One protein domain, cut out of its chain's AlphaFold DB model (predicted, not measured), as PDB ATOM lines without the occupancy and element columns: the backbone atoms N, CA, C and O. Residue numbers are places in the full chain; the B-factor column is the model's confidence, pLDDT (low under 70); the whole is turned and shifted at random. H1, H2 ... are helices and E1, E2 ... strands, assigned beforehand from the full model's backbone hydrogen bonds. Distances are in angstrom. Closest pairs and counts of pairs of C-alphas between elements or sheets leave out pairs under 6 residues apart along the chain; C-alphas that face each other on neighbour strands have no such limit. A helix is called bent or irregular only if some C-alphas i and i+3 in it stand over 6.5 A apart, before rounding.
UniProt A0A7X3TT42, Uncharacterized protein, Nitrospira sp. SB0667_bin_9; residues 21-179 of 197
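This is residues 21 to 179 of the 197 residues of an uncharacterized protein of Nitrospira sp. SB0667_bin_9 (UniProt A0A7X3TT42). Picture one twisted antiparallel sheet of eight strands, with the long strands E1, E2 and E3 at one edge and the short E4 and E8 at the other. H1 packs over E3, H2 packs on the sheet near the loop between E2 and E3, and H3 sits beside the strands near E4 and E8. The 159 printed residues hold four named helices and eight named strands, in the order E1 E2 E3 H1 E4 E5 H2 E6 E7 H3 E8 H4, while the sheet's order is E1 E2 E3 E7 E6 E5 E4 E8. The class is mixed, helices and strands; the whole is compact, with a radius of gyration of the C-alphas of 16.4 A and spans of 53 by 37 by 24 A.

Begin with edge strand E1, residues 25 to 31, and E2, residues 34 to 44, a hairpin with N 29 and O 36 at 3.0 A. E3, residues 55 to 69, completes a meander, each strand the antiparallel neighbour of the one before; N 37 and O 63 are 2.9 A apart. E3 bends by 96 degrees at residue 66. H1, residues 70 to 76, is on the sheet over E3, at a height over the sheet of 8.4 A. H1 is irregular, only just, with C-alphas 71 and 74 7.0 A apart. Look next at the hairpin E4, residues 90 to 92, and E5, residues 96 to 100, with N 98 and O 91 at 2.8 A. H2, residues 106 to 111, is on the sheet; its closest C-alphas to E3 are Val 111 and Lys 58, 5.5 A apart. The hairpin E6, residues 122 to 129, and E7, residues 143 to 153, has N 127 and O 148 at 2.9 A. E7 is also the neighbour of E3, with N 62 and O 147 at 2.7 A. H3, residues 154 to 164, is irregular, with C-alphas 159 and 162 7.4 A apart, and stands at the sheet's level. E8, residues 166 to 168, is the other edge strand, with N 92 of E4 and O 166 at 2.8 A. H4, residues 174 to 177, is not on the sheet. O i to N i+4 pairs are within hydrogen-bond range in 1 of 3 for H1, 0 of 2 for H2 and 4 of 7 for H3, and O i to N i+3 pairs in 3 of 4 for H1 and 2 of 3 for H2; H4 is too short for an O i to N i+4 pair.

Find C-alpha 25, where E1 begins, at (210.002, 178.180, 245.632). E2 runs 32.6 A, E3 33.0 A and E7 25.8 A. H4 ends at C-alpha 177, at (226.478, 204.497, 261.772).

The C-alphas farthest apart, those of Asp 51 and Gln 178, are 54.4 A apart. The printed part has no cut. The links H1 to E4 and E6 to E7 are long, 13 residues each. Look for pLDDT under 70 at residues 21 to 25, 113 to 119 and 160 to 164.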
ATOM      1  N   GLN A  21     202.224 171.682 253.497       39.84
ATOM      2  CA  GLN A  21     202.373 173.027 254.039       39.84
ATOM      3  C   GLN A  21     203.289 173.800 253.097       39.84
ATOM      4  O   GLN A  21     204.463 173.997 253.371       39.84
ATOM      5  N   ASN A  22     202.662 174.210 251.991       47.25
ATOM      6  CA  ASN A  22     203.044 175.280 251.072       47.25
ATOM      7  C   ASN A  22     204.284 175.021 250.203       47.25
ATOM      8  O   ASN A  22     205.378 174.778 250.690       47.25
ATOM      9  N   GLY A  23     204.088 175.083 248.880       51.00
ATOM     10  CA  GLY A  23     205.168 175.013 247.901       51.00
ATOM     11  C   GLY A  23     206.186 176.111 248.173       51.00
ATOM     12  O   GLY A  23     205.856 177.285 248.095       51.00
ATOM     13  N   GLU A  24     207.391 175.716 248.552       58.94
ATOM     14  CA  GLU A  24     208.502 176.628 248.758       58.94
ATOM     15  C   GLU A  24     209.246 176.746 247.428       58.94
ATOM     16  O   GLU A  24     209.922 175.804 247.007       58.94
ATOM     17  N   ASP A  25     209.100 177.880 246.742       68.56
ATOM     18  CA  ASP A  25     210.002 178.180 245.632       68.56
ATOM     19  C   ASP A  25     211.346 178.588 246.227       68.56
ATOM     20  O   ASP A  25     211.411 179.464 247.089       68.56
ATOM     21  N   VAL A  26     212.420 177.939 245.779       80.62
ATOM     22  CA  VAL A  26     213.773 178.191 246.279       80.62
ATOM     23  C   VAL A  26     214.660 178.661 245.137       80.62
ATOM     24  O   VAL A  26     214.788 177.982 244.117       80.62
ATOM     25  N   TYR A  27     215.312 179.804 245.325       85.25
ATOM     26  CA  TYR A  27     216.273 180.362 244.374       85.25
ATOM     27  C   TYR A  27     217.599 180.643 245.071       85.25
ATOM     28  O   TYR A  27     217.619 181.241 246.141       85.25
ATOM     29  N   THR A  28     218.716 180.247 244.464       90.69
ATOM     30  CA  THR A  28     220.045 180.437 245.056       90.69
ATOM     31  C   THR A  28     220.998 181.073 244.054       90.69
ATOM     32  O   THR A  28     221.070 180.647 242.903       90.69
ATOM     33  N   TYR A  29     221.786 182.046 244.506       91.00
ATOM     34  CA  TYR A  29     222.916 182.599 243.759       91.00
ATOM     35  C   TYR A  29     224.103 182.867 244.675       91.00
ATOM     36  O   TYR A  29     223.993 182.828 245.898       91.00
ATOM     37  N   SER A  30     225.249 183.161 244.068       94.75
ATOM     38  CA  SER A  30     226.426 183.649 244.777       94.75
ATOM     39  C   SER A  30     226.748 185.073 244.345       94.75
ATOM     40  O   SER A  30     226.766 185.371 243.150       94.75
ATOM     41  N   ARG A  31     227.016 185.953 245.312       93.25
ATOM     42  CA  ARG A  31     227.490 187.325 245.092       93.25
ATOM     43  C   ARG A  31     228.551 187.644 246.136       93.25
ATOM     44  O   ARG A  31     228.347 187.361 247.308       93.25
ATOM     45  N   ASP A  32     229.694 188.166 245.698       92.56
ATOM     46  CA  ASP A  32     230.811 188.559 246.571       92.56
ATOM     47  C   ASP A  32     231.261 187.461 247.559       92.56
ATOM     48  O   ASP A  32     231.622 187.727 248.701       92.56
ATOM     49  N   GLY A  33     231.219 186.197 247.120       93.31
ATOM     50  CA  GLY A  33     231.589 185.040 247.946       93.31
ATOM     51  C   GLY A  33     230.526 184.592 248.958       93.31
ATOM     52  O   GLY A  33     230.767 183.639 249.694       93.31
ATOM     53  N   VAL A  34     229.351 185.225 248.973       96.75
ATOM     54  CA  VAL A  34     228.200 184.853 249.803       96.75
ATOM     55  C   VAL A  34     227.197 184.084 248.955       96.75
ATOM     56  O   VAL A  34     226.796 184.544 247.884       96.75
ATOM     57  N   GLN A  35     226.772 182.915 249.425       96.50
ATOM     58  CA  GLN A  35     225.598 182.236 248.894       96.50
ATOM     59  C   GLN A  35     224.341 182.877 249.484       96.50
ATOM     60  O   GLN A  35     224.206 182.971 250.701       96.50
ATOM     61  N   VAL A  36     223.431 183.300 248.613       95.19
ATOM     62  CA  VAL A  36     222.144 183.891 248.971       95.19
ATOM     63  C   VAL A  36     221.044 182.945 248.510       95.19
ATOM     64  O   VAL A  36     220.980 182.618 247.321       95.19
ATOM     65  N   ARG A  37     220.196 182.491 249.433       94.25
ATOM     66  CA  ARG A  37     219.088 181.564 249.173       94.25
ATOM     67  C   ARG A  37     217.761 182.234 249.508       94.25
ATOM     68  O   ARG A  37     217.526 182.564 250.658       94.25
ATOM     69  N   TYR A  38     216.897 182.386 248.516       90.25
ATOM     70  CA  TYR A  38     215.522 182.844 248.661       90.25
ATOM     71  C   TYR A  38     214.605 181.645 248.843       90.25
ATOM     72  O   TYR A  38     214.804 180.607 248.211       90.25
ATOM     73  N   SER A  39     213.585 181.832 249.661       87.31
ATOM     74  CA  SER A  39     212.506 180.900 249.924       87.31
ATOM     75  C   SER A  39     211.197 181.680 249.984       87.31
ATOM     76  O   SER A  39     211.092 182.675 250.704       87.31
ATOM     77  N   PHE A  40     210.210 181.263 249.196       85.50
ATOM     78  CA  PHE A  40     208.905 181.915 249.136       85.50
ATOM     79  C   PHE A  40     207.865 181.050 249.834       85.50
ATOM     80  O   PHE A  40     207.624 179.909 249.453       85.50
ATOM     81  N   VAL A  41     207.213 181.621 250.842       84.44
ATOM     82  CA  VAL A  41     206.091 181.000 251.537       84.44
ATOM     83  C   VAL A  41     204.815 181.660 251.052       84.44
ATOM     84  O   VAL A  41     204.605 182.861 251.244       84.44
ATOM     85  N   TYR A  42     203.937 180.860 250.461       82.19
ATOM     86  CA  TYR A  42     202.658 181.322 249.943       82.19
ATOM     87  C   TYR A  42     201.501 181.032 250.897       82.19
ATOM     88  O   TYR A  42     201.577 180.156 251.763       82.19
ATOM     89  N   LYS A  43     200.407 181.763 250.708       79.75
ATOM     90  CA  LYS A  43     199.122 181.555 251.366       79.75
ATOM     91  C   LYS A  43     197.995 181.706 250.337       79.75
ATOM     92  O   LYS A  43     198.056 182.640 249.538       79.75
ATOM     93  N   PRO A  44     196.979 180.832 250.349       78.44
ATOM     94  CA  PRO A  44     195.811 180.991 249.489       78.44
ATOM     95  C   PRO A  44     194.952 182.193 249.902       78.44
ATOM     96  O   PRO A  44     194.821 182.492 251.092       78.44
ATOM     97  N   ASP A  45     194.335 182.849 248.919       78.38
ATOM     98  CA  ASP A  45     193.248 183.796 249.151       78.38
ATOM     99  C   ASP A  45     191.978 183.030 249.540       78.38
ATOM    100  O   ASP A  45     191.316 182.401 248.717       78.38
ATOM    101  N   PHE A  46     191.630 183.084 250.823       72.94
ATOM    102  CA  PHE A  46     190.457 182.390 251.355       72.94
ATOM    103  C   PHE A  46     189.119 183.047 250.980       72.94
ATOM    104  O   PHE A  46     188.065 182.515 251.330       72.94
ATOM    105  N   ARG A  47     189.132 184.192 250.287       75.69
ATOM    106  CA  ARG A  47     187.920 184.865 249.795       75.69
ATOM    107  C   ARG A  47     187.451 184.292 248.458       75.69
ATOM    108  O   ARG A  47     186.294 184.485 248.088       75.69
ATOM    109  N   GLU A  48     188.322 183.590 247.737       76.50
ATOM    110  CA  GLU A  48     187.977 182.942 246.476       76.50
ATOM    111  C   GLU A  48     187.336 181.571 246.735       76.50
ATOM    112  O   GLU A  48     187.959 180.652 247.261       76.50
ATOM    113  N   ALA A  49     186.074 181.404 246.341       79.00
ATOM    114  CA  ALA A  49     185.357 180.134 246.462       79.00
ATOM    115  C   ALA A  49     185.664 179.193 245.277       79.00
ATOM    116  O   ALA A  49     184.762 178.807 244.533       79.00
ATOM    117  N   VAL A  50     186.942 178.865 245.068       80.50
ATOM    118  CA  VAL A  50     187.420 178.020 243.959       80.50
ATOM    119  C   VAL A  50     188.357 176.919 244.460       80.50
ATOM    120  O   VAL A  50     189.021 177.076 245.481       80.50
ATOM    121  N   ASP A  51     188.438 175.808 243.723       74.56
ATOM    122  CA  ASP A  51     189.263 174.645 244.102       74.56
ATOM    123  C   ASP A  51     190.772 174.958 244.156       74.56
ATOM    124  O   ASP A  51     191.523 174.310 244.887       74.56
ATOM    125  N   PHE A  52     191.216 175.952 243.380       78.06
ATOM    126  CA  PHE A  52     192.606 176.401 243.290       78.06
ATOM    127  C   PHE A  52     192.664 177.927 243.427       78.06
ATOM    128  O   PHE A  52     192.705 178.619 242.407       78.06
ATOM    129  N   PRO A  53     192.596 178.457 244.660       81.62
ATOM    130  CA  PRO A  53     192.593 179.896 244.886       81.62
ATOM    131  C   PRO A  53     193.946 180.519 244.536       81.62
ATOM    132  O   PRO A  53     194.991 179.859 244.598       81.62
ATOM    133  N   THR A  54     193.930 181.808 244.215       83.75
ATOM    134  CA  THR A  54     195.128 182.626 244.025       83.75
ATOM    135  C   THR A  54     196.041 182.516 245.247       83.75
ATOM    136  O   THR A  54     195.600 182.608 246.394       83.75
ATOM    137  N   LEU A  55     197.337 182.314 245.008       82.56
ATOM    138  CA  LEU A  55     198.349 182.269 246.058       82.56
ATOM    139  C   LEU A  55     199.034 183.631 246.189       82.56
ATOM    140  O   LEU A  55     199.611 184.142 245.230       82.56
ATOM    141  N   HIS A  56     199.033 184.185 247.396       81.75
ATOM    142  CA  HIS A  56     199.787 185.382 247.749       81.75
ATOM    143  C   HIS A  56     201.072 185.006 248.481       81.75
ATOM    144  O   HIS A  56     201.075 184.132 249.349       81.75
ATOM    145  N   VAL A  57     202.171 185.693 248.164       84.50
ATOM    146  CA  VAL A  57     203.417 185.573 248.929       84.50
ATOM    147  C   VAL A  57     203.170 186.131 250.329       84.50
ATOM    148  O   VAL A  57     202.979 187.330 250.508       84.50
ATOM    149  N   LYS A  58     203.170 185.250 251.328       84.69
ATOM    150  CA  LYS A  58     203.019 185.602 252.742       84.69
ATOM    151  C   LYS A  58     204.350 186.032 253.350       84.69
ATOM    152  O   LYS A  58     204.385 186.924 254.196       84.69
ATOM    153  N   ARG A  59     205.433 185.355 252.966       88.75
ATOM    154  CA  ARG A  59     206.779 185.607 253.475       88.75
ATOM    155  C   ARG A  59     207.819 185.261 252.420       88.75
ATOM    156  O   ARG A  59     207.681 184.252 251.736       88.75
ATOM    157  N   VAL A  60     208.864 186.075 252.336       92.25
ATOM    158  CA  VAL A  60     210.097 185.729 251.618       92.25
ATOM    159  C   VAL A  60     211.209 185.614 252.643       92.25
ATOM    160  O   VAL A  60     211.450 186.570 253.374       92.25
ATOM    161  N   GLU A  61     211.868 184.468 252.717       94.06
ATOM    162  CA  GLU A  61     213.050 184.255 253.548       94.06
ATOM    163  C   GLU A  61     214.290 184.287 252.660       94.06
ATOM    164  O   GLU A  61     214.326 183.653 251.609       94.06
ATOM    165  N   VAL A  62     215.305 185.035 253.073       95.75
ATOM    166  CA  VAL A  62     216.582 185.159 252.379       95.75
ATOM    167  C   VAL A  62     217.691 184.782 253.345       95.75
ATOM    168  O   VAL A  62     217.924 185.491 254.317       95.75
ATOM    169  N   GLU A  63     218.366 183.673 253.094       96.69
ATOM    170  CA  GLU A  63     219.458 183.167 253.924       96.69
ATOM    171  C   GLU A  63     220.814 183.484 253.296       96.69
ATOM    172  O   GLU A  63     220.987 183.402 252.076       96.69
ATOM    173  N   PHE A  64     221.785 183.813 254.145       97.00
ATOM    174  CA  PHE A  64     223.159 184.126 253.779       97.00
ATOM    175  C   PHE A  64     224.098 183.039 254.297       97.00
ATOM    176  O   PHE A  64     224.041 182.639 255.458       97.00
ATOM    177  N   THR A  65     224.986 182.543 253.441       95.56
ATOM    178  CA  THR A  65     226.052 181.618 253.839       95.56
ATOM    179  C   THR A  65     227.378 182.060 253.213       95.56
ATOM    180  O   THR A  65     227.525 181.963 251.991       95.56
ATOM    181  N   PRO A  66     228.360 182.539 254.005       96.31
ATOM    182  CA  PRO A  66     228.311 182.751 255.461       96.31
ATOM    183  C   PRO A  66     227.399 183.926 255.862       96.31
ATOM    184  O   PRO A  66     226.868 184.625 255.000       96.31
ATOM    185  N   SER A  67     227.248 184.155 257.171       95.88
ATOM    186  CA  SER A  67     226.575 185.344 257.698       95.88
ATOM    187  C   SER A  67     227.268 186.631 257.260       95.88
ATOM    188  O   SER A  67     228.483 186.671 257.040       95.88
ATOM    189  N   VAL A  68     226.486 187.699 257.116       97.44
ATOM    190  CA  VAL A  68     226.938 188.954 256.507       97.44
ATOM    191  C   VAL A  68     226.697 190.150 257.420       97.44
ATOM    192  O   VAL A  68     225.707 190.175 258.144       97.44
ATOM    193  N   PRO A  69     227.563 191.177 257.388       96.75
ATOM    194  CA  PRO A  69     227.303 192.437 258.075       96.75
ATOM    195  C   PRO A  69     225.983 193.085 257.638       96.75
ATOM    196  O   PRO A  69     225.671 193.092 256.445       96.75
ATOM    197  N   LEU A  70     225.267 193.723 258.571       95.75
ATOM    198  CA  LEU A  70     224.057 194.515 258.291       95.75
ATOM    199  C   LEU A  70     224.229 195.461 257.092       95.75
ATOM    200  O   LEU A  70     223.401 195.475 256.184       95.75
ATOM    201  N   LYS A  71     225.343 196.203 257.036       95.44
ATOM    202  CA  LYS A  71     225.638 197.145 255.941       95.44
ATOM    203  C   LYS A  71     225.710 196.510 254.550       95.44
ATOM    204  O   LYS A  71     225.559 197.216 253.559       95.44
ATOM    205  N   THR A  72     225.968 195.206 254.469       96.19
ATOM    206  CA  THR A  72     226.137 194.475 253.207       96.19
ATOM    207  C   THR A  72     224.809 193.913 252.691       96.19
ATOM    208  O   THR A  72     224.679 193.629 251.506       96.19
ATOM    209  N   VAL A  73     223.783 193.784 253.540       96.69
ATOM    210  CA  VAL A  73     222.490 193.195 253.143       96.69
ATOM    211  C   VAL A  73     221.858 193.908 251.926       96.69
ATOM    212  O   VAL A  73     221.473 193.201 250.991       96.69
ATOM    213  N   PRO A  74     221.822 195.259 251.836       95.62
ATOM    214  CA  PRO A  74     221.266 195.954 250.665       95.62
ATOM    215  C   PRO A  74     221.998 195.687 249.341       95.62
ATOM    216  O   PRO A  74     221.384 195.756 248.280       95.62
ATOM    217  N   SER A  75     223.301 195.375 249.360       95.19
ATOM    218  CA  SER A  75     224.031 195.040 248.123       95.19
ATOM    219  C   SER A  75     223.793 193.595 247.678       95.19
ATOM    220  O   SER A  75     223.931 193.265 246.494       95.19
ATOM    221  N   LEU A  76     223.418 192.721 248.613       95.81
ATOM    222  CA  LEU A  76     223.126 191.320 248.342       95.81
ATOM    223  C   LEU A  76     221.685 191.114 247.882       95.81
ATOM    224  O   LEU A  76     221.481 190.298 246.990       95.81
ATOM    225  N   VAL A  77     220.722 191.863 248.424       95.38
ATOM    226  CA  VAL A  77     219.275 191.693 248.201       95.38
ATOM    227  C   VAL A  77     218.692 192.982 247.622       95.38
ATOM    228  O   VAL A  77     218.534 193.963 248.340       95.38
ATOM    229  N   GLY A  78     218.366 193.001 246.326       91.12
ATOM    230  CA  GLY A  78     217.964 194.235 245.632       91.12
ATOM    231  C   GLY A  78     216.589 194.769 246.054       91.12
ATOM    232  O   GLY A  78     216.341 195.972 246.033       91.12
ATOM    233  N   GLU A  79     215.697 193.878 246.473       91.56
ATOM    234  CA  GLU A  79     214.354 194.182 246.966       91.56
ATOM    235  C   GLU A  79     214.384 194.756 248.390       91.56
ATOM    236  O   GLU A  79     213.435 195.427 248.827       91.56
ATOM    237  N   PHE A  80     215.479 194.506 249.115       95.19
ATOM    238  CA  PHE A  80     215.722 195.031 250.447       95.19
ATOM    239  C   PHE A  80     216.224 196.469 250.350       95.19
ATOM    240  O   PHE A  80     217.417 196.759 250.305       95.19
ATOM    241  N   ASN A  81     215.258 197.379 250.347       92.88
ATOM    242  CA  ASN A  81     215.494 198.812 250.382       92.88
ATOM    243  C   ASN A  81     214.966 199.358 251.717       92.88
ATOM    244  O   ASN A  81     213.776 199.701 251.791       92.88
ATOM    245  N   PRO A  82     215.761 199.310 252.804       92.44
ATOM    246  CA  PRO A  82     215.396 199.918 254.073       92.44
ATOM    247  C   PRO A  82     215.415 201.439 253.947       92.44
ATOM    248  O   PRO A  82     216.217 202.020 253.219       92.44
ATOM    249  N   THR A  83     214.525 202.090 254.681       90.06
ATOM    250  CA  THR A  83     214.561 203.540 254.843       90.06
ATOM    251  C   THR A  83     215.842 203.987 255.550       90.06
ATOM    252  O   THR A  83     216.362 203.279 256.413       90.06
ATOM    253  N   ALA A  84     216.334 205.175 255.200       91.75
ATOM    254  CA  ALA A  84     217.451 205.829 255.878       91.75
ATOM    255  C   ALA A  84     216.984 206.842 256.941       91.75
ATOM    256  O   ALA A  84     217.819 207.459 257.597       91.75
ATOM    257  N   SER A  85     215.670 207.038 257.107       92.00
ATOM    258  CA  SER A  85     215.133 207.957 258.111       92.00
ATOM    259  C   SER A  85     215.392 207.418 259.525       92.00
ATOM    260  O   SER A  85     215.086 206.247 259.788       92.00
ATOM    261  N   PRO A  86     215.930 208.233 260.452       87.88
ATOM    262  CA  PRO A  86     216.104 207.832 261.847       87.88
ATOM    263  C   PRO A  86     214.777 207.698 262.604       87.88
ATOM    264  O   PRO A  86     214.731 206.974 263.599       87.88
ATOM    265  N   ASP A  87     213.720 208.369 262.136       87.50
ATOM    266  CA  ASP A  87     212.402 208.405 262.783       87.50
ATOM    267  C   ASP A  87     211.515 207.210 262.411       87.50
ATOM    268  O   ASP A  87     210.463 206.997 263.019       87.50
ATOM    269  N   ASP A  88     211.924 206.419 261.415       90.31
ATOM    270  CA  ASP A  88     211.129 205.281 260.980       90.31
ATOM    271  C   ASP A  88     211.177 204.143 262.011       90.31
ATOM    272  O   ASP A  88     212.249 203.825 262.542       90.31
ATOM    273  N   PRO A  89     210.032 203.492 262.301       91.81
ATOM    274  CA  PRO A  89     209.954 202.503 263.363       91.81
ATOM    275  C   PRO A  89     210.919 201.330 263.160       91.81
ATOM    276  O   PRO A  89     210.800 200.546 262.212       91.81
ATOM    277  N   ALA A  90     211.827 201.176 264.122       93.38
ATOM    278  CA  ALA A  90     212.742 200.054 264.220       93.38
ATOM    279  C   ALA A  90     212.704 199.450 265.626       93.38
ATOM    280  O   ALA A  90     212.656 200.147 266.643       93.38
ATOM    281  N   PHE A  91     212.742 198.123 265.686       91.94
ATOM    282  CA  PHE A  91     212.687 197.369 266.933       91.94
ATOM    283  C   PHE A  91     213.744 196.275 266.929       91.94
ATOM    284  O   PHE A  91     214.013 195.672 265.892       91.94
ATOM    285  N   ARG A  92     214.302 195.962 268.094       89.31
ATOM    286  CA  ARG A  92     215.208 194.824 268.275       89.31
ATOM    287  C   ARG A  92     214.672 193.816 269.270       89.31
ATOM    288  O   ARG A  92     213.991 194.164 270.231       89.31
ATOM    289  N   SER A  93     215.093 192.578 269.078       84.50
ATOM    290  CA  SER A  93     215.104 191.531 270.089       84.50
ATOM    291  C   SER A  93     216.545 191.040 270.300       84.50
ATOM    292  O   SER A  93     217.505 191.629 269.796       84.50
ATOM    293  N   ASN A  94     216.712 189.940 271.037       81.12
ATOM    294  CA  ASN A  94     218.008 189.266 271.154       81.12
ATOM    295  C   ASN A  94     218.402 188.499 269.883       81.12
ATOM    296  O   ASN A  94     219.566 188.144 269.737       81.12
ATOM    297  N   LEU A  95     217.455 188.213 268.984       83.56
ATOM    298  CA  LEU A  95     217.686 187.374 267.803       83.56
ATOM    299  C   LEU A  95     217.511 188.121 266.486       83.56
ATOM    300  O   LEU A  95     217.961 187.625 265.456       83.56
ATOM    301  N   TRP A  96     216.855 189.283 266.496       89.56
ATOM    302  CA  TRP A  96     216.547 189.984 265.258       89.56
ATOM    303  C   TRP A  96     216.348 191.492 265.403       89.56
ATOM    304  O   TRP A  96     216.118 192.005 266.500       89.56
ATOM    305  N   VAL A  97     216.382 192.183 264.261       93.19
ATOM    306  CA  VAL A  97     215.941 193.574 264.075       93.19
ATOM    307  C   VAL A  97     214.745 193.612 263.122       93.19
ATOM    308  O   VAL A  97     214.786 192.976 262.078       93.19
ATOM    309  N   LEU A  98     213.692 194.350 263.474       93.88
ATOM    310  CA  LEU A  98     212.487 194.576 262.672       93.88
ATOM    311  C   LEU A  98     212.449 196.027 262.215       93.88
ATOM    312  O   LEU A  98     212.565 196.934 263.038       93.88
ATOM    313  N   LEU A  99     212.226 196.224 260.921       95.00
ATOM    314  CA  LEU A  99     212.125 197.527 260.276       95.00
ATOM    315  C   LEU A  99     210.814 197.614 259.511       95.00
ATOM    316  O   LEU A  99     210.490 196.704 258.748       95.00
ATOM    317  N   PHE A 100     210.090 198.713 259.663       93.12
ATOM    318  CA  PHE A 100     208.900 198.986 258.864       93.12
ATOM    319  C   PHE A 100     209.302 199.732 257.587       93.12
ATOM    320  O   PHE A 100     209.998 200.741 257.650       93.12
ATOM    321  N   LYS A 101     208.897 199.232 256.410       87.25
ATOM    322  CA  LYS A 101     209.286 199.831 255.116       87.25
ATOM    323  C   LYS A 101     208.524 201.127 254.817       87.25
ATOM    324  O   LYS A 101     208.995 201.945 254.034       87.25
ATOM    325  N   GLY A 102     207.333 201.296 255.385       84.75
ATOM    326  CA  GLY A 102     206.470 202.424 255.066       84.75
ATOM    327  C   GLY A 102     205.109 202.360 255.755       84.75
ATOM    328  O   GLY A 102     204.912 201.543 256.666       84.75
ATOM    329  N   PRO A 103     204.171 203.227 255.332       86.81
ATOM    330  CA  PRO A 103     202.860 203.326 255.951       86.81
ATOM    331  C   PRO A 103     202.051 202.032 255.776       86.81
ATOM    332  O   PRO A 103     202.371 201.217 254.901       86.81
ATOM    333  N   PRO A 104     201.000 201.846 256.588       87.88
ATOM    334  CA  PRO A 104     200.088 200.722 256.445       87.88
ATOM    335  C   PRO A 104     199.504 200.608 255.033       87.88
ATOM    336  O   PRO A 104     199.208 201.614 254.384       87.88
ATOM    337  N   SER A 105     199.330 199.374 254.566       85.94
ATOM    338  CA  SER A 105     198.771 199.035 253.260       85.94
ATOM    339  C   SER A 105     197.623 198.047 253.420       85.94
ATOM    340  O   SER A 105     197.808 196.969 253.980       85.94
ATOM    341  N   LYS A 106     196.460 198.374 252.850       78.62
ATOM    342  CA  LYS A 106     195.291 197.482 252.860       78.62
ATOM    343  C   LYS A 106     195.542 196.167 252.128       78.62
ATOM    344  O   LYS A 106     195.054 195.125 252.542       78.62
ATOM    345  N   ASP A 107     196.376 196.180 251.090       78.12
ATOM    346  CA  ASP A 107     196.739 194.958 250.364       78.12
ATOM    347  C   ASP A 107     197.544 193.979 251.239       78.12
ATOM    348  O   ASP A 107     197.625 192.788 250.938       78.12
ATOM    349  N   ALA A 108     198.128 194.455 252.346       80.75
ATOM    350  CA  ALA A 108     198.833 193.611 253.302       80.75
ATOM    351  C   ALA A 108     197.871 192.766 254.163       80.75
ATOM    352  O   ALA A 108     198.266 191.702 254.639       80.75
ATOM    353  N   GLU A 109     196.607 193.177 254.318       74.00
ATOM    354  CA  GLU A 109     195.578 192.424 255.056       74.00
ATOM    355  C   GLU A 109     195.319 191.049 254.417       74.00
ATOM    356  O   GLU A 109     195.086 190.069 255.121       74.00
ATOM    357  N   LEU A 110     195.489 190.931 253.093       73.00
ATOM    358  CA  LEU A 110     195.247 189.704 252.320       73.00
ATOM    359  C   LEU A 110     196.044 188.490 252.823       73.00
ATOM    360  O   LEU A 110     195.620 187.337 252.702       73.00
ATOM    361  N   VAL A 111     197.213 188.731 253.420       76.50
ATOM    362  CA  VAL A 111     198.093 187.672 253.926       76.50
ATOM    363  C   VAL A 111     197.947 187.426 255.434       76.50
ATOM    364  O   VAL A 111     198.513 186.457 255.946       76.50
ATOM    365  N   VAL A 112     197.111 188.191 256.146       72.12
ATOM    366  CA  VAL A 112     196.860 188.066 257.597       72.12
ATOM    367  C   VAL A 112     195.904 186.901 257.889       72.12
ATOM    368  O   VAL A 112     194.931 186.671 257.185       72.12
ATOM    369  N   GLU A 113     196.224 186.059 258.874       63.50
ATOM    370  CA  GLU A 113     195.546 184.766 259.108       63.50
ATOM    371  C   GLU A 113     194.164 184.853 259.771       63.50
ATOM    372  O   GLU A 113     193.459 183.848 259.816       63.50
ATOM    373  N   GLN A 114     193.791 186.004 260.329       57.69
ATOM    374  CA  GLN A 114     192.651 186.117 261.237       57.69
ATOM    375  C   GLN A 114     191.701 187.216 260.772       57.69
ATOM    376  O   GLN A 114     192.043 188.390 260.865       57.69
ATOM    377  N   TRP A 115     190.513 186.801 260.321       46.25
ATOM    378  CA  TRP A 115     189.425 187.659 259.829       46.25
ATOM    379  C   TRP A 115     188.992 188.721 260.856       46.25
ATOM    380  O   TRP A 115     188.570 189.811 260.502       46.25
ATOM    381  N   ASP A 116     189.126 188.430 262.154       55.72
ATOM    382  CA  ASP A 116     188.831 189.347 263.265       55.72
ATOM    383  C   ASP A 116     190.011 190.263 263.647       55.72
ATOM    384  O   ASP A 116     189.902 191.063 264.575       55.72
ATOM    385  N   LYS A 117     191.155 190.145 262.958       59.78
ATOM    386  CA  LYS A 117     192.366 190.955 263.180       59.78
ATOM    387  C   LYS A 117     192.849 191.675 261.923       59.78
ATOM    388  O   LYS A 117     193.995 192.125 261.880       59.78
ATOM    389  N   GLU A 118     191.986 191.788 260.920       62.25
ATOM    390  CA  GLU A 118     192.255 192.554 259.701       62.25
ATOM    391  C   GLU A 118     192.268 194.070 259.971       62.25
ATOM    392  O   GLU A 118     193.045 194.765 259.332       62.25
ATOM    393  N   ASP A 119     191.580 194.556 261.018       68.00
ATOM    394  CA  ASP A 119     191.513 195.977 261.442       68.00
ATOM    395  C   ASP A 119     192.843 196.574 261.977       68.00
ATOM    396  O   ASP A 119     192.863 197.569 262.710       68.00
ATOM    397  N   GLY A 120     193.980 195.949 261.679       73.38
ATOM    398  CA  GLY A 120     195.301 196.412 262.083       73.38
ATOM    399  C   GLY A 120     195.941 197.347 261.059       73.38
ATOM    400  O   GLY A 120     195.763 197.207 259.855       73.38
ATOM    401  N   ASP A 121     196.799 198.245 261.537       85.31
ATOM    402  CA  ASP A 121     197.704 199.020 260.685       85.31
ATOM    403  C   ASP A 121     198.851 198.119 260.185       85.31
ATOM    404  O   ASP A 121     199.950 198.098 260.756       85.31
ATOM    405  N   TRP A 122     198.558 197.295 259.176       88.88
ATOM    406  CA  TRP A 122     199.473 196.312 258.598       88.88
ATOM    407  C   TRP A 122     200.401 196.941 257.564       88.88
ATOM    408  O   TRP A 122     199.957 197.545 256.594       88.88
ATOM    409  N   SER A 123     201.701 196.728 257.727       90.19
ATOM    410  CA  SER A 123     202.741 197.243 256.841       90.19
ATOM    411  C   SER A 123     203.687 196.132 256.412       90.19
ATOM    412  O   SER A 123     203.910 195.160 257.138       90.19
ATOM    413  N   LEU A 124     204.321 196.320 255.254       91.31
ATOM    414  CA  LEU A 124     205.494 195.539 254.879       91.31
ATOM    415  C   LEU A 124     206.641 195.845 255.848       91.31
ATOM    416  O   LEU A 124     206.966 197.009 256.110       91.31
ATOM    417  N   ALA A 125     207.274 194.791 256.339       93.00
ATOM    418  CA  ALA A 125     208.382 194.868 257.259       93.00
ATOM    419  C   ALA A 125     209.523 193.932 256.854       93.00
ATOM    420  O   ALA A 125     209.334 192.926 256.165       93.00
ATOM    421  N   TYR A 126     210.718 194.285 257.310       96.06
ATOM    422  CA  TYR A 126     211.927 193.497 257.165       96.06
ATOM    423  C   TYR A 126     212.371 192.992 258.528       96.06
ATOM    424  O   TYR A 126     212.470 193.779 259.467       96.06
ATOM    425  N   GLN A 127     212.682 191.705 258.635       95.06
ATOM    426  CA  GLN A 127     213.208 191.103 259.856       95.06
ATOM    427  C   GLN A 127     214.580 190.497 259.588       95.06
ATOM    428  O   GLN A 127     214.704 189.561 258.807       95.06
ATOM    429  N   LEU A 128     215.615 191.033 260.224       96.44
ATOM    430  CA  LEU A 128     216.999 190.596 260.068       96.44
ATOM    431  C   LEU A 128     217.392 189.751 261.275       96.44
ATOM    432  O   LEU A 128     217.405 190.271 262.385       96.44
ATOM    433  N   PHE A 129     217.701 188.476 261.069       93.81
ATOM    434  CA  PHE A 129     217.976 187.485 262.105       93.81
ATOM    435  C   PHE A 129     219.458 187.125 262.190       93.81
ATOM    436  O   PHE A 129     220.144 187.001 261.175       93.81
ATOM    437  N   SER A 130     219.911 186.858 263.413       89.56
ATOM    438  CA  SER A 130     221.194 186.217 263.701       89.56
ATOM    439  C   SER A 130     220.953 184.913 264.463       89.56
ATOM    440  O   SER A 130     220.365 184.925 265.550       89.56
ATOM    441  N   LEU A 131     221.427 183.790 263.922       83.94
ATOM    442  CA  LEU A 131     221.337 182.466 264.551       83.94
ATOM    443  C   LEU A 131     222.141 182.405 265.853       83.94
ATOM    444  O   LEU A 131     221.731 181.749 266.808       83.94
ATOM    445  N   ASN A 132     223.257 183.133 265.910       83.62
ATOM    446  CA  ASN A 132     224.101 183.240 267.101       83.62
ATOM    447  C   ASN A 132     223.631 184.342 268.070       83.62
ATOM    448  O   ASN A 132     224.293 184.612 269.073       83.62
ATOM    449  N   GLY A 133     222.496 184.980 267.774       83.19
ATOM    450  CA  GLY A 133     221.995 186.142 268.489       83.19
ATOM    451  C   GLY A 133     222.674 187.443 268.072       83.19
ATOM    452  O   GLY A 133     223.750 187.475 267.467       83.19
ATOM    453  N   LEU A 134     221.999 188.548 268.366       84.94
ATOM    454  CA  LEU A 134     222.521 189.887 268.144       84.94
ATOM    455  C   LEU A 134     223.349 190.332 269.351       84.94
ATOM    456  O   LEU A 134     222.968 190.066 270.496       84.94
ATOM    457  N   PRO A 135     224.460 191.053 269.130       87.38
ATOM    458  CA  PRO A 135     225.221 191.615 270.230       87.38
ATOM    459  C   PRO A 135     224.372 192.612 271.033       87.38
ATOM    460  O   PRO A 135     223.464 193.277 270.520       87.38
ATOM    461  N   ASN A 136     224.710 192.767 272.315       82.50
ATOM    462  CA  ASN A 136     224.079 193.779 273.169       82.50
ATOM    463  C   ASN A 136     224.223 195.177 272.555       82.50
ATOM    464  O   ASN A 136     223.250 195.926 272.495       82.50
ATOM    465  N   TYR A 137     225.408 195.481 272.024       87.12
ATOM    466  CA  TYR A 137     225.661 196.687 271.252       87.12
ATOM    467  C   TYR A 137     225.648 196.365 269.756       87.12
ATOM    468  O   TYR A 137     226.602 195.792 269.232       87.12
ATOM    469  N   LEU A 138     224.542 196.703 269.092       90.00
ATOM    470  CA  LEU A 138     224.378 196.492 267.658       90.00
ATOM    471  C   LEU A 138     225.144 197.559 266.870       90.00
ATOM    472  O   LEU A 138     225.027 198.749 267.154       90.00
ATOM    473  N   THR A 139     225.874 197.123 265.849       92.69
ATOM    474  CA  THR A 139     226.594 197.974 264.893       92.69
ATOM    475  C   THR A 139     226.258 197.562 263.466       92.69
ATOM    476  O   THR A 139     225.774 196.458 263.231       92.69
ATOM    477  N   VAL A 140     226.585 198.408 262.488       93.38
ATOM    478  CA  VAL A 140     226.426 198.082 261.058       93.38
ATOM    479  C   VAL A 140     227.280 196.886 260.597       93.38
ATOM    480  O   VAL A 140     227.042 196.332 259.525       93.38
ATOM    481  N   ASP A 141     228.248 196.470 261.420       94.69
ATOM    482  CA  ASP A 141     229.095 195.292 261.210       94.69
ATOM    483  C   ASP A 141     228.545 194.017 261.868       94.69
ATOM    484  O   ASP A 141     229.127 192.944 261.722       94.69
ATOM    485  N   SER A 142     227.430 194.111 262.600       94.38
ATOM    486  CA  SER A 142     226.802 192.949 263.232       94.38
ATOM    487  C   SER A 142     226.324 191.958 262.171       94.38
ATOM    488  O   SER A 142     225.697 192.354 261.187       94.38
ATOM    489  N   ALA A 143     226.652 190.682 262.375       95.56
ATOM    490  CA  ALA A 143     226.388 189.619 261.416       95.56
ATOM    491  C   ALA A 143     224.915 189.189 261.421       95.56
ATOM    492  O   ALA A 143     224.302 189.062 262.481       95.56
ATOM    493  N   ILE A 144     224.382 188.946 260.226       97.06
ATOM    494  CA  ILE A 144     223.017 188.521 259.928       97.06
ATOM    495  C   ILE A 144     223.087 187.267 259.064       97.06
ATOM    496  O   ILE A 144     223.810 187.218 258.069       97.06
ATOM    497  N   ASP A 145     222.316 186.257 259.445       95.50
ATOM    498  CA  ASP A 145     222.210 184.982 258.737       95.50
ATOM    499  C   ASP A 145     220.985 184.946 257.825       95.50
ATOM    500  O   ASP A 145     220.989 184.262 256.805       95.50
ATOM    501  N   ARG A 146     219.923 185.679 258.184       96.19
ATOM    502  CA  ARG A 146     218.654 185.634 257.458       96.19
ATOM    503  C   ARG A 146     217.943 186.980 257.450       96.19
ATOM    504  O   ARG A 146     217.937 187.696 258.443       96.19
ATOM    505  N   LEU A 147     217.302 187.297 256.338       97.19
ATOM    506  CA  LEU A 147     216.374 188.405 256.166       97.19
ATOM    507  C   LEU A 147     214.997 187.833 255.818       97.19
ATOM    508  O   LEU A 147     214.889 186.985 254.943       97.19
ATOM    509  N   GLU A 148     213.940 188.314 256.456       95.44
ATOM    510  CA  GLU A 148     212.563 187.984 256.094       95.44
ATOM    511  C   GLU A 148     211.806 189.236 255.647       95.44
ATOM    512  O   GLU A 148     211.867 190.278 256.301       95.44
ATOM    513  N   PHE A 149     211.057 189.114 254.555       93.75
ATOM    514  CA  PHE A 149     210.046 190.073 254.123       93.75
ATOM    515  C   PHE A 149     208.697 189.570 254.620       93.75
ATOM    516  O   PHE A 149     208.256 188.490 254.216       93.75
ATOM    517  N   THR A 150     208.052 190.323 255.505       90.25
ATOM    518  CA  THR A 150     206.795 189.918 256.147       90.25
ATOM    519  C   THR A 150     205.809 191.076 256.228       90.25
ATOM    520  O   THR A 150     206.156 192.233 256.006       90.25
ATOM    521  N   VAL A 151     204.559 190.765 256.559       89.81
ATOM    522  CA  VAL A 151     203.556 191.764 256.936       89.81
ATOM    523  C   VAL A 151     203.441 191.793 258.457       89.81
ATOM    524  O   VAL A 151     203.232 190.757 259.090       89.81
ATOM    525  N   GLN A 152     203.597 192.977 259.049       88.31
ATOM    526  CA  GLN A 152     203.566 193.192 260.495       88.31
ATOM    527  C   GLN A 152     202.667 194.374 260.851       88.31
ATOM    528  O   GLN A 152     202.536 195.324 260.083       88.31
ATOM    529  N   SER A 153     202.062 194.322 262.036       88.06
ATOM    530  CA  SER A 153     201.221 195.400 262.563       88.06
ATOM    531  C   SER A 153     202.000 196.204 263.597       88.06
ATOM    532  O   SER A 153     202.414 195.664 264.629       88.06
ATOM    533  N   LEU A 154     202.185 197.501 263.344       86.81
ATOM    534  CA  LEU A 154     202.912 198.383 264.261       86.81
ATOM    535  C   LEU A 154     202.178 198.518 265.604       86.81
ATOM    536  O   LEU A 154     202.795 198.437 266.668       86.81
ATOM    537  N   SER A 155     200.848 198.645 265.564       85.12
ATOM    538  CA  SER A 155     200.010 198.695 266.765       85.12
ATOM    539  C   SER A 155     200.160 197.427 267.612       85.12
ATOM    540  O   SER A 155     200.326 197.517 268.831       85.12
ATOM    541  N   ARG A 156     200.216 196.246 266.982       80.69
ATOM    542  CA  ARG A 156     200.464 194.974 267.672       80.69
ATOM    543  C   ARG A 156     201.853 194.923 268.299       80.69
ATOM    544  O   ARG A 156     201.967 194.500 269.449       80.69
ATOM    545  N   ILE A 157     202.891 195.373 267.588       82.69
ATOM    546  CA  ILE A 157     204.257 195.450 268.129       82.69
ATOM    547  C   ILE A 157     204.305 196.358 269.359       82.69
ATOM    548  O   ILE A 157     204.901 195.969 270.358       82.69
ATOM    549  N   HIS A 158     203.630 197.508 269.355       82.06
ATOM    550  CA  HIS A 158     203.568 198.375 270.536       82.06
ATOM    551  C   HIS A 158     202.821 197.742 271.718       82.06
ATOM    552  O   HIS A 158     203.246 197.908 272.862       82.06
ATOM    553  N   GLN A 159     201.753 196.982 271.462       75.00
ATOM    554  CA  GLN A 159     201.004 196.280 272.509       75.00
ATOM    555  C   GLN A 159     201.831 195.169 273.179       75.00
ATOM    556  O   GLN A 159     201.826 195.053 274.404       75.00
ATOM    557  N   ILE A 160     202.561 194.366 272.396       66.38
ATOM    558  CA  ILE A 160     203.347 193.220 272.902       66.38
ATOM    559  C   ILE A 160     204.808 193.568 273.225       66.38
ATOM    560  O   ILE A 160     205.513 192.779 273.859       66.38
ATOM    561  N   GLY A 161     205.274 194.738 272.779       54.47
ATOM    562  CA  GLY A 161     206.683 195.133 272.765       54.47
ATOM    563  C   GLY A 161     207.337 195.105 274.136       54.47
ATOM    564  O   GLY A 161     208.495 194.718 274.241       54.47
ATOM    565  N   ARG A 162     206.566 195.333 275.209       53.28
ATOM    566  CA  ARG A 162     207.048 195.229 276.599       53.28
ATOM    567  C   ARG A 162     207.729 193.896 276.939       53.28
ATOM    568  O   ARG A 162     208.479 193.856 277.906       53.28
ATOM    569  N   HIS A 163     207.476 192.827 276.181       52.09
ATOM    570  CA  HIS A 163     208.007 191.494 276.473       52.09
ATOM    571  C   HIS A 163     208.973 190.938 275.423       52.09
ATOM    572  O   HIS A 163     209.673 189.973 275.712       52.09
ATOM    573  N   THR A 164     209.005 191.495 274.210       58.94
ATOM    574  CA  THR A 164     209.700 190.861 273.071       58.94
ATOM    575  C   THR A 164     210.488 191.827 272.186       58.94
ATOM    576  O   THR A 164     211.377 191.371 271.466       58.94
ATOM    577  N   HIS A 165     210.214 193.138 272.251       71.38
ATOM    578  CA  HIS A 165     210.740 194.116 271.296       71.38
ATOM    579  C   HIS A 165     211.111 195.434 271.979       71.38
ATOM    580  O   HIS A 165     210.253 196.125 272.526       71.38
ATOM    581  N   GLU A 166     212.373 195.833 271.884       82.38
ATOM    582  CA  GLU A 166     212.829 197.143 272.346       82.38
ATOM    583  C   GLU A 166     212.911 198.109 271.156       82.38
ATOM    584  O   GLU A 166     213.568 197.780 270.162       82.38
ATOM    585  N   PRO A 167     212.269 199.292 271.221       89.38
ATOM    586  CA  PRO A 167     212.467 200.332 270.222       89.38
ATOM    587  C   PRO A 167     213.948 200.685 270.094       89.38
ATOM    588  O   PRO A 167     214.664 200.811 271.091       89.38
ATOM    589  N   MET A 168     214.409 200.865 268.863       89.81
ATOM    590  CA  MET A 168     215.781 201.251 268.573       89.81
ATOM    591  C   MET A 168     215.830 202.272 267.441       89.81
ATOM    592  O   MET A 168     214.890 202.403 266.666       89.81
ATOM    593  N   MET A 169     216.955 202.972 267.330       91.75
ATOM    594  CA  MET A 169     217.251 203.781 266.150       91.75
ATOM    595  C   MET A 169     217.415 202.872 264.931       91.75
ATOM    596  O   MET A 169     218.018 201.802 265.040       91.75
ATOM    597  N   ASN A 170     216.907 203.304 263.783       93.94
ATOM    598  CA  ASN A 170     217.015 202.558 262.538       93.94
ATOM    599  C   ASN A 170     218.495 202.271 262.184       93.94
ATOM    600  O   ASN A 170     219.267 203.212 262.009       93.94
ATOM    601  N   PRO A 171     218.909 200.995 262.045       94.00
ATOM    602  CA  PRO A 171     220.297 200.622 261.778       94.00
ATOM    603  C   PRO A 171     220.830 201.081 260.414       94.00
ATOM    604  O   PRO A 171     222.040 201.041 260.197       94.00
ATOM    605  N   TYR A 172     219.947 201.500 259.504       94.75
ATOM    606  CA  TYR A 172     220.301 202.026 258.185       94.75
ATOM    607  C   TYR A 172     220.278 203.560 258.122       94.75
ATOM    608  O   TYR A 172     220.526 204.125 257.056       94.75
ATOM    609  N   SER A 173     220.021 204.246 259.243       94.62
ATOM    610  CA  SER A 173     220.130 205.702 259.304       94.62
ATOM    611  C   SER A 173     221.599 206.154 259.426       94.62
ATOM    612  O   SER A 173     222.424 205.451 260.026       94.62
ATOM    613  N   PRO A 174     221.967 207.334 258.890       92.88
ATOM    614  CA  PRO A 174     223.319 207.883 259.031       92.88
ATOM    615  C   PRO A 174     223.762 208.072 260.490       92.88
ATOM    616  O   PRO A 174     224.939 207.903 260.812       92.88
ATOM    617  N   GLU A 175     222.828 208.409 261.378       92.81
ATOM    618  CA  GLU A 175     223.051 208.631 262.809       92.81
ATOM    619  C   GLU A 175     223.446 207.338 263.519       92.81
ATOM    620  O   GLU A 175     224.320 207.350 264.389       92.81
ATOM    621  N   PHE A 176     222.850 206.209 263.125       92.38
ATOM    622  CA  PHE A 176     223.184 204.914 263.703       92.38
ATOM    623  C   PHE A 176     224.634 204.524 263.406       92.38
ATOM    624  O   PHE A 176     225.346 204.060 264.297       92.38
ATOM    625  N   ALA A 177     225.100 204.774 262.179       88.88
ATOM    626  CA  ALA A 177     226.478 204.497 261.772       88.88
ATOM    627  C   ALA A 177     227.516 205.349 262.528       88.88
ATOM    628  O   ALA A 177     228.661 204.932 262.682       88.88
ATOM    629  N   GLN A 178     227.121 206.530 263.011       87.88
ATOM    630  CA  GLN A 178     227.988 207.466 263.736       87.88
ATOM    631  C   GLN A 178     227.908 207.309 265.259       87.88
ATOM    632  O   GLN A 178     228.540 208.067 266.002       87.88
ATOM    633  N   ARG A 179     227.129 206.344 265.755       83.44
ATOM    634  CA  ARG A 179     226.905 206.181 267.188       83.44
ATOM    635  C   ARG A 179     228.212 205.801 267.899       83.44
ATOM    636  O   ARG A 179     228.897 204.873 267.471       83.44
TER     637      ARG A 179